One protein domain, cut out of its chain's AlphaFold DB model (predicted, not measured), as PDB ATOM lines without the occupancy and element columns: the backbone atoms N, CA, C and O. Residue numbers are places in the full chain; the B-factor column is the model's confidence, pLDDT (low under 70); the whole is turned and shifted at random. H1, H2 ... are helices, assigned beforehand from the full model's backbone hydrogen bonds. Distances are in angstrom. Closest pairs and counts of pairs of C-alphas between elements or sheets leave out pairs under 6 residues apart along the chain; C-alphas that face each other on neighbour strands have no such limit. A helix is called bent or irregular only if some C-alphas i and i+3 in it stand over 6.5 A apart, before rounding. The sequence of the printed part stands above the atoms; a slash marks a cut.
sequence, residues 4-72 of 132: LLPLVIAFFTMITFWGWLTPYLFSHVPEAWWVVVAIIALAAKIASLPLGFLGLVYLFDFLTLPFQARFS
ATOM      1  N   LEU A   4     220.328 178.458 203.495       66.38
ATOM      2  CA  LEU A   4     221.108 178.367 202.254       66.38
ATOM      3  C   LEU A   4     220.594 177.268 201.324       66.38
ATOM      4  O   LEU A   4     220.469 177.461 200.121       66.38
ATOM      5  N   LEU A   5     220.266 176.120 201.903       71.62
ATOM      6  CA  LEU A   5     219.747 174.966 201.184       71.62
ATOM      7  C   LEU A   5     218.426 175.287 200.448       71.62
ATOM      8  O   LEU A   5     218.354 175.018 199.250       71.62
ATOM      9  N   PRO A   6     217.423 175.945 201.071       76.25
ATOM     10  CA  PRO A   6     216.221 176.364 200.351       76.25
ATOM     11  C   PRO A   6     216.485 177.451 199.298       76.25
ATOM     12  O   PRO A   6     215.837 177.422 198.258       76.25
ATOM     13  N   LEU A   7     217.450 178.360 199.504       73.06
ATOM     14  CA  LEU A   7     217.817 179.373 198.503       73.06
ATOM     15  C   LEU A   7     218.417 178.729 197.241       73.06
ATOM     16  O   LEU A   7     218.027 179.053 196.122       73.06
ATOM     17  N   VAL A   8     219.338 177.783 197.429       74.94
ATOM     18  CA  VAL A   8     219.976 177.044 196.335       74.94
ATOM     19  C   VAL A   8     218.946 176.194 195.590       74.94
ATOM     20  O   VAL A   8     218.908 176.225 194.361       74.94
ATOM     21  N   ILE A   9     218.062 175.493 196.310       79.81
ATOM     22  CA  ILE A   9     216.965 174.736 195.694       79.81
ATOM     23  C   ILE A   9     216.057 175.668 194.890       79.81
ATOM     24  O   ILE A   9     215.781 175.363 193.736       79.81
ATOM     25  N   ALA A  10     215.636 176.804 195.456       77.44
ATOM     26  CA  ALA A  10     214.768 177.768 194.778       77.44
ATOM     27  C   ALA A  10     215.400 178.325 193.491       77.44
ATOM     28  O   ALA A  10     214.719 178.504 192.484       77.44
ATOM     29  N   PHE A  11     216.713 178.561 193.499       77.94
ATOM     30  CA  PHE A  11     217.447 179.000 192.316       77.94
ATOM     31  C   PHE A  11     217.470 177.926 191.220       77.94
ATOM     32  O   PHE A  11     217.149 178.203 190.062       77.94
ATOM     33  N   PHE A  12     217.796 176.678 191.573       80.69
ATOM     34  CA  PHE A  12     217.823 175.580 190.607       80.69
ATOM     35  C   PHE A  12     216.431 175.221 190.082       80.69
ATOM     36  O   PHE A  12     216.292 174.971 188.884       80.69
ATOM     37  N   THR A  13     215.395 175.235 190.925       81.56
ATOM     38  CA  THR A  13     214.008 175.009 190.490       81.56
ATOM     39  C   THR A  13     213.540 176.113 189.557       81.56
ATOM     40  O   THR A  13     212.935 175.818 188.534       81.56
ATOM     41  N   MET A  14     213.887 177.373 189.833       82.00
ATOM     42  CA  MET A  14     213.583 178.486 188.938       82.00
ATOM     43  C   MET A  14     214.241 178.304 187.559       82.00
ATOM     44  O   MET A  14     213.566 178.425 186.538       82.00
ATOM     45  N   ILE A  15     215.537 177.975 187.504       81.94
ATOM     46  CA  ILE A  15     216.253 177.782 186.229       81.94
ATOM     47  C   ILE A  15     215.691 176.597 185.445       81.94
ATOM     48  O   ILE A  15     215.428 176.716 184.249       81.94
ATOM     49  N   THR A  16     215.501 175.457 186.110       83.38
ATOM     50  CA  THR A  16     214.993 174.235 185.469       83.38
ATOM     51  C   THR A  16     213.554 174.397 184.995       83.38
ATOM     52  O   THR A  16     213.245 173.998 183.874       83.38
ATOM     53  N   PHE A  17     212.698 175.058 185.779       85.81
ATOM     54  CA  PHE A  17     211.329 175.379 185.387       85.81
ATOM     55  C   PHE A  17     211.296 176.229 184.116       85.81
ATOM     56  O   PHE A  17     210.617 175.870 183.157       85.81
ATOM     57  N   TRP A  18     212.081 177.311 184.053       83.62
ATOM     58  CA  TRP A  18     212.164 178.127 182.839       83.62
ATOM     59  C   TRP A  18     212.771 177.364 181.657       83.62
ATOM     60  O   TRP A  18     212.327 177.550 180.522       83.62
ATOM     61  N   GLY A  19     213.753 176.495 181.907       83.56
ATOM     62  CA  GLY A  19     214.366 175.631 180.898       83.56
ATOM     63  C   GLY A  19     213.390 174.627 180.281       83.56
ATOM     64  O   GLY A  19     213.470 174.372 179.085       83.56
ATOM     65  N   TRP A  20     212.439 174.115 181.065       87.19
ATOM     66  CA  TRP A  20     211.377 173.227 180.590       87.19
ATOM     67  C   TRP A  20     210.208 173.985 179.942       87.19
ATOM     68  O   TRP A  20     209.726 173.603 178.877       87.19
ATOM     69  N   LEU A  21     209.777 175.095 180.546       84.50
ATOM     70  CA  LEU A  21     208.611 175.855 180.096       84.50
ATOM     71  C   LEU A  21     208.835 176.520 178.731       84.50
ATOM     72  O   LEU A  21     207.923 176.581 177.912       84.50
ATOM     73  N   THR A  22     210.049 177.013 178.469       81.88
ATOM     74  CA  THR A  22     210.378 177.711 177.217       81.88
ATOM     75  C   THR A  22     210.143 176.823 175.976       81.88
ATOM     76  O   THR A  22     209.323 177.204 175.143       81.88
ATOM     77  N   PRO A  23     210.774 175.639 175.827       83.81
ATOM     78  CA  PRO A  23     210.546 174.774 174.667       83.81
ATOM     79  C   PRO A  23     209.098 174.270 174.572       83.81
ATOM     80  O   PRO A  23     208.577 174.165 173.466       83.81
ATOM     81  N   TYR A  24     208.433 174.024 175.707       84.50
ATOM     82  CA  TYR A  24     207.021 173.633 175.745       84.50
ATOM     83  C   TYR A  24     206.090 174.713 175.176       84.50
ATOM     84  O   TYR A  24     205.160 174.415 174.428       84.50
ATOM     85  N   LEU A  25     206.343 175.983 175.498       81.12
ATOM     86  CA  LEU A  25     205.573 177.091 174.939       81.12
ATOM     87  C   LEU A  25     205.863 177.259 173.447       81.12
ATOM     88  O   LEU A  25     204.926 177.414 172.672       81.12
ATOM     89  N   PHE A  26     207.134 177.162 173.038       79.19
ATOM     90  CA  PHE A  26     207.529 177.298 171.633       79.19
ATOM     91  C   PHE A  26     206.988 176.182 170.726       79.19
ATOM     92  O   PHE A  26     206.764 176.433 169.543       79.19
ATOM     93  N   SER A  27     206.711 174.985 171.256       82.56
ATOM     94  CA  SER A  27     206.128 173.888 170.472       82.56
ATOM     95  C   SER A  27     204.642 174.071 170.132       82.56
ATOM     96  O   SER A  27     204.146 173.368 169.257       82.56
ATOM     97  N   HIS A  28     203.938 175.003 170.784       80.56
ATOM     98  CA  HIS A  28     202.496 175.243 170.600       80.56
ATOM     99  C   HIS A  28     202.176 176.609 169.954       80.56
ATOM    100  O   HIS A  28     201.017 177.000 169.843       80.56
ATOM    101  N   VAL A  29     203.193 177.336 169.474       67.25
ATOM    102  CA  VAL A  29     203.085 178.711 168.939       67.25
ATOM    103  C   VAL A  29     202.210 178.913 167.684       67.25
ATOM    104  O   VAL A  29     201.811 180.059 167.479       67.25
ATOM    105  N   PRO A  30     201.826 177.920 166.847       71.81
ATOM    106  CA  PRO A  30     200.949 178.229 165.711       71.81
ATOM    107  C   PRO A  30     199.548 178.711 166.130       71.81
ATOM    108  O   PRO A  30     198.849 179.342 165.341       71.81
ATOM    109  N   GLU A  31     199.124 178.422 167.360       81.06
ATOM    110  CA  GLU A  31     197.815 178.790 167.888       81.06
ATOM    111  C   GLU A  31     197.848 180.173 168.564       81.06
ATOM    112  O   GLU A  31     198.619 180.422 169.493       81.06
ATOM    113  N   ALA A  32     196.956 181.079 168.146       76.81
ATOM    114  CA  ALA A  32     196.915 182.468 168.624       76.81
ATOM    115  C   ALA A  32     196.813 182.602 170.159       76.81
ATOM    116  O   ALA A  32     197.357 183.540 170.740       76.81
ATOM    117  N   TRP A  33     196.157 181.651 170.831       81.06
ATOM    118  CA  TRP A  33     196.068 181.617 172.293       81.06
ATOM    119  C   TRP A  33     197.432 181.387 172.963       81.06
ATOM    120  O   TRP A  33     197.771 182.052 173.943       81.06
ATOM    121  N   TRP A  34     198.261 180.510 172.399       83.25
ATOM    122  CA  TRP A  34     199.590 180.207 172.928       83.25
ATOM    123  C   TRP A  34     200.577 181.355 172.748       83.25
ATOM    124  O   TRP A  34     201.479 181.513 173.569       83.25
ATOM    125  N   VAL A  35     200.367 182.216 171.749       81.62
ATOM    126  CA  VAL A  35     201.128 183.466 171.600       81.62
ATOM    127  C   VAL A  35     200.892 184.391 172.800       81.62
ATOM    128  O   VAL A  35     201.848 184.929 173.358       81.62
ATOM    129  N   VAL A  36     199.643 184.532 173.259       85.56
ATOM    130  CA  VAL A  36     199.310 185.336 174.452       85.56
ATOM    131  C   VAL A  36     199.964 184.746 175.703       85.56
ATOM    132  O   VAL A  36     200.589 185.471 176.478       85.56
ATOM    133  N   VAL A  37     199.889 183.422 175.869       85.69
ATOM    134  CA  VAL A  37     200.536 182.715 176.986       85.69
ATOM    135  C   VAL A  37     202.058 182.892 176.952       85.69
ATOM    136  O   VAL A  37     202.666 183.143 177.992       85.69
ATOM    137  N   ALA A  38     202.682 182.835 175.772       82.50
ATOM    138  CA  ALA A  38     204.118 183.043 175.611       82.50
ATOM    139  C   ALA A  38     204.548 184.471 175.984       82.50
ATOM    140  O   ALA A  38     205.572 184.643 176.645       82.50
ATOM    141  N   ILE A  39     203.756 185.490 175.632       86.25
ATOM    142  CA  ILE A  39     204.016 186.887 176.013       86.25
ATOM    143  C   ILE A  39     203.934 187.059 177.536       86.25
ATOM    144  O   ILE A  39     204.828 187.657 178.138       86.25
ATOM    145  N   ILE A  40     202.903 186.499 178.177       88.88
ATOM    146  CA  ILE A  40     202.745 186.549 179.639       88.88
ATOM    147  C   ILE A  40     203.908 185.825 180.330       88.88
ATOM    148  O   ILE A  40     204.497 186.353 181.275       88.88
ATOM    149  N   ALA A  41     204.289 184.645 179.837       86.44
ATOM    150  CA  ALA A  41     205.419 183.887 180.363       86.44
ATOM    151  C   ALA A  41     206.748 184.642 180.195       86.44
ATOM    152  O   ALA A  41     207.576 184.642 181.105       86.44
ATOM    153  N   LEU A  42     206.948 185.334 179.070       85.81
ATOM    154  CA  LEU A  42     208.125 186.171 178.841       85.81
ATOM    155  C   LEU A  42     208.177 187.344 179.828       85.81
ATOM    156  O   LEU A  42     209.226 187.591 180.425       85.81
ATOM    157  N   ALA A  43     207.052 188.027 180.049       88.12
ATOM    158  CA  ALA A  43     206.954 189.105 181.029       88.12
ATOM    159  C   ALA A  43     207.258 188.604 182.451       88.12
ATOM    160  O   ALA A  43     208.052 189.216 183.168       88.12
ATOM    161  N   ALA A  44     206.708 187.448 182.833       87.38
ATOM    162  CA  ALA A  44     206.985 186.808 184.117       87.38
ATOM    163  C   ALA A  44     208.468 186.414 184.262       87.38
ATOM    164  O   ALA A  44     209.067 186.626 185.318       87.38
ATOM    165  N   LYS A  45     209.096 185.914 183.191       84.00
ATOM    166  CA  LYS A  45     210.530 185.600 183.170       84.00
ATOM    167  C   LYS A  45     211.366 186.847 183.424       84.00
ATOM    168  O   LYS A  45     212.215 186.829 184.311       84.00
ATOM    169  N   ILE A  46     211.090 187.934 182.705       86.00
ATOM    170  CA  ILE A  46     211.796 189.211 182.868       86.00
ATOM    171  C   ILE A  46     211.614 189.751 184.292       86.00
ATOM    172  O   ILE A  46     212.599 190.117 184.929       86.00
ATOM    173  N   ALA A  47     210.391 189.725 184.829       86.38
ATOM    174  CA  ALA A  47     210.106 190.164 186.194       86.38
ATOM    175  C   ALA A  47     210.830 189.326 187.264       86.38
ATOM    176  O   ALA A  47     211.172 189.838 188.327       86.38
ATOM    177  N   SER A  48     211.103 188.049 186.984       82.81
ATOM    178  CA  SER A  48     211.800 187.147 187.906       82.81
ATOM    179  C   SER A  48     213.334 187.274 187.886       82.81
ATOM    180  O   SER A  48     213.990 186.904 188.860       82.81
ATOM    181  N   LEU A  49     213.931 187.843 186.828       81.44
ATOM    182  CA  LEU A  49     215.384 188.067 186.722       81.44
ATOM    183  C   LEU A  49     216.006 188.831 187.907       81.44
ATOM    184  O   LEU A  49     217.024 188.358 188.419       81.44
ATOM    185  N   PRO A  50     215.450 189.965 188.387       81.06
ATOM    186  CA  PRO A  50     216.020 190.675 189.532       81.06
ATOM    187  C   PRO A  50     216.023 189.832 190.813       81.06
ATOM    188  O   PRO A  50     216.976 189.918 191.585       81.06
ATOM    189  N   LEU A  51     215.022 188.967 191.018       78.50
ATOM    190  CA  LEU A  51     215.015 188.028 192.147       78.50
ATOM    191  C   LEU A  51     216.142 186.995 192.028       78.50
ATOM    192  O   LEU A  51     216.824 186.717 193.012       78.50
ATOM    193  N   GLY A  52     216.381 186.470 190.822       73.88
ATOM    194  CA  GLY A  52     217.501 185.562 190.560       73.88
ATOM    195  C   GLY A  52     218.866 186.221 190.786       73.88
ATOM    196  O   GLY A  52     219.754 185.613 191.384       73.88
ATOM    197  N   PHE A  53     219.023 187.482 190.371       79.38
ATOM    198  CA  PHE A  53     220.252 188.249 190.590       79.38
ATOM    199  C   PHE A  53     220.501 188.526 192.076       79.38
ATOM    200  O   PHE A  53     221.605 188.291 192.559       79.38
ATOM    201  N   LEU A  54     219.475 188.953 192.820       78.94
ATOM    202  CA  LEU A  54     219.571 189.120 194.273       78.94
ATOM    203  C   LEU A  54     219.966 187.803 194.950       78.94
ATOM    204  O   LEU A  54     220.878 187.793 195.774       78.94
ATOM    205  N   GLY A  55     219.348 186.686 194.556       75.69
ATOM    206  CA  GLY A  55     219.708 185.358 195.053       75.69
ATOM    207  C   GLY A  55     221.182 185.009 194.825       75.69
ATOM    208  O   GLY A  55     221.835 184.508 195.739       75.69
ATOM    209  N   LEU A  56     221.735 185.329 193.649       77.19
ATOM    210  CA  LEU A  56     223.161 185.142 193.361       77.19
ATOM    211  C   LEU A  56     224.050 186.031 194.230       77.19
ATOM    212  O   LEU A  56     225.034 185.539 194.770       77.19
ATOM    213  N   VAL A  57     223.706 187.311 194.396       80.69
ATOM    214  CA  VAL A  57     224.465 188.234 195.255       80.69
ATOM    215  C   VAL A  57     224.528 187.702 196.686       80.69
ATOM    216  O   VAL A  57     225.614 187.621 197.254       80.69
ATOM    217  N   TYR A  58     223.397 187.256 197.240       77.94
ATOM    218  CA  TYR A  58     223.358 186.652 198.574       77.94
ATOM    219  C   TYR A  58     224.156 185.348 198.662       77.94
ATOM    220  O   TYR A  58     224.820 185.097 199.668       77.94
ATOM    221  N   LEU A  59     224.116 184.515 197.619       76.62
ATOM    222  CA  LEU A  59     224.903 183.285 197.570       76.62
ATOM    223  C   LEU A  59     226.406 183.589 197.559       76.62
ATOM    224  O   LEU A  59     227.160 182.957 198.296       76.62
ATOM    225  N   PHE A  60     226.839 184.562 196.757       78.94
ATOM    226  CA  PHE A  60     228.234 184.993 196.707       78.94
ATOM    227  C   PHE A  60     228.689 185.598 198.028       78.94
ATOM    228  O   PHE A  60     229.730 185.192 198.536       78.94
ATOM    229  N   ASP A  61     227.903 186.495 198.621       77.25
ATOM    230  CA  ASP A  61     228.214 187.078 199.926       77.25
ATOM    231  C   ASP A  61     228.413 185.975 200.977       77.25
ATOM    232  O   ASP A  61     229.454 185.899 201.636       77.25
ATOM    233  N   PHE A  62     227.507 184.994 201.010       72.12
ATOM    234  CA  PHE A  62     227.635 183.845 201.901       72.12
ATOM    235  C   PHE A  62     228.882 182.991 201.627       72.12
ATOM    236  O   PHE A  62     229.565 182.578 202.564       72.12
ATOM    237  N   LEU A  63     229.205 182.716 200.362       75.75
ATOM    238  CA  LEU A  63     230.419 181.979 199.990       75.75
ATOM    239  C   LEU A  63     231.695 182.744 200.364       75.75
ATOM    240  O   LEU A  63     232.731 182.125 200.612       75.75
ATOM    241  N   THR A  64     231.628 184.074 200.444       75.31
ATOM    242  CA  THR A  64     232.755 184.904 200.875       75.31
ATOM    243  C   THR A  64     232.886 185.025 202.390       75.31
ATOM    244  O   THR A  64     234.000 185.265 202.847       75.31
ATOM    245  N   LEU A  65     231.843 184.765 203.188       67.75
ATOM    246  CA  LEU A  65     231.922 184.752 204.659       67.75
ATOM    247  C   LEU A  65     233.086 183.919 205.228       67.75
ATOM    248  O   LEU A  65     233.806 184.438 206.079       67.75
ATOM    249  N   PRO A  66     233.347 182.666 204.804       64.00
ATOM    250  CA  PRO A  66     234.493 181.907 205.314       64.00
ATOM    251  C   PRO A  66     235.844 182.517 204.916       64.00
ATOM    252  O   PRO A  66     236.802 182.437 205.686       64.00
ATOM    253  N   PHE A  67     235.937 183.172 203.754       60.53
ATOM    254  CA  PHE A  67     237.132 183.927 203.369       60.53
ATOM    255  C   PHE A  67     237.290 185.187 204.220       60.53
ATOM    256  O   PHE A  67     238.366 185.425 204.765       60.53
ATOM    257  N   GLN A  68     236.216 185.952 204.407       60.72
ATOM    258  CA  GLN A  68     236.199 187.132 205.266       60.72
ATOM    259  C   GLN A  68     236.535 186.769 206.717       60.72
ATOM    260  O   GLN A  68     237.312 187.473 207.345       60.72
ATOM    261  N   ALA A  69     236.052 185.637 207.231       59.50
ATOM    262  CA  ALA A  69     236.383 185.147 208.569       59.50
ATOM    263  C   ALA A  69     237.858 184.737 208.703       59.50
ATOM    264  O   ALA A  69     238.459 184.935 209.755       59.50
ATOM    265  N   ARG A  70     238.468 184.195 207.640       57.97
ATOM    266  CA  ARG A  70     239.890 183.815 207.633       57.97
ATOM    267  C   ARG A  70     240.829 185.022 207.562       57.97
ATOM    268  O   ARG A  70     241.930 184.958 208.100       57.97
ATOM    269  N   PHE A  71     240.395 186.100 206.910       56.44
ATOM    270  CA  PHE A  71     241.139 187.358 206.800       56.44
ATOM    271  C   PHE A  71     240.682 188.432 207.793       56.44
ATOM    272  O   PHE A  71     241.265 189.513 207.826       56.44
ATOM    273  N   SER A  72     239.677 188.143 208.624       43.91
ATOM    274  CA  SER A  72     239.275 188.999 209.733       43.91
ATOM    275  C   SER A  72     240.387 188.959 210.772       43.91
ATOM    276  O   SER A  72     240.505 188.038 211.584       43.91
TER     277      SER A  72
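Overview. This is residues 4 to 72 of the 132 residues of an uncharacterized protein of archaeon 13_1_40CM_4_53_4 (UniProt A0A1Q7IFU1). A long helical hairpin: the bent helix H2 makes the length, and the shorter H1 folds back along part of it, while residues 63 to 72 stick out beyond the pair. The printed part has 69 residues with two named helices, H1 then H2, and no named strand; its class is all helix. It is an extended rod, 60 by 17 by 14 A, with a radius of gyration of the C-alphas of 17.2 A.

Arrangement. By its hydrogen bonds H2, residues 32 to 71, was assigned as one helix, but it is bent: C-alphas 47 and 50 are 6.8 A apart. Its arms, H2a and H2b, stand at a shallow tilt of 29 degrees. H2b is irregular, with C-alphas 63 and 66 6.7 A apart, and has a kink of 33 degrees near residue 65. H1, residues 4 to 26, and H2a form a helical hairpin, opposite ways at a shallow tilt of 26 degrees; H1 touches H2a with residues 18 to 26 alone, the closest C-alphas being those of Leu 25 and Ala 38, 6.2 A. With residues 4 to 11 alone H1 touches residues 52 to 59 of H2b, opposite ways at a shallow tilt of 32 degrees; the closest C-alphas are those of Phe 11 and Gly 52, 6.8 A. O i to N i+4 pairs are within hydrogen-bond range in 18 of 19 for H1, 11 of 12 for H2a and 16 of 18 for H2b.

Along the chain. H2a, residues 32 to 47, is 23.3 A long from C-alpha 32 at (196.915, 182.468, 168.624). H2b, residues 50 to 71, is 30.7 A long and ends at C-alpha 71 at (241.139, 187.358, 206.800). H1 is 33.5 A long and begins at C-alpha 4 at (221.108, 178.367, 202.254); it is neither bent nor irregular, but only just: C-alphas 20 and 23 are 6.2 A apart.

Size, cuts and confidence. The two C-alphas farthest apart, those of Glu 31 and Ser 72, are 59.8 A apart. The printed part has no cut, and the link from H1 to H2 is tight. Mean pLDDT of the printed part is 77.9; residues 4, 29 and 65 to 72 are under 70.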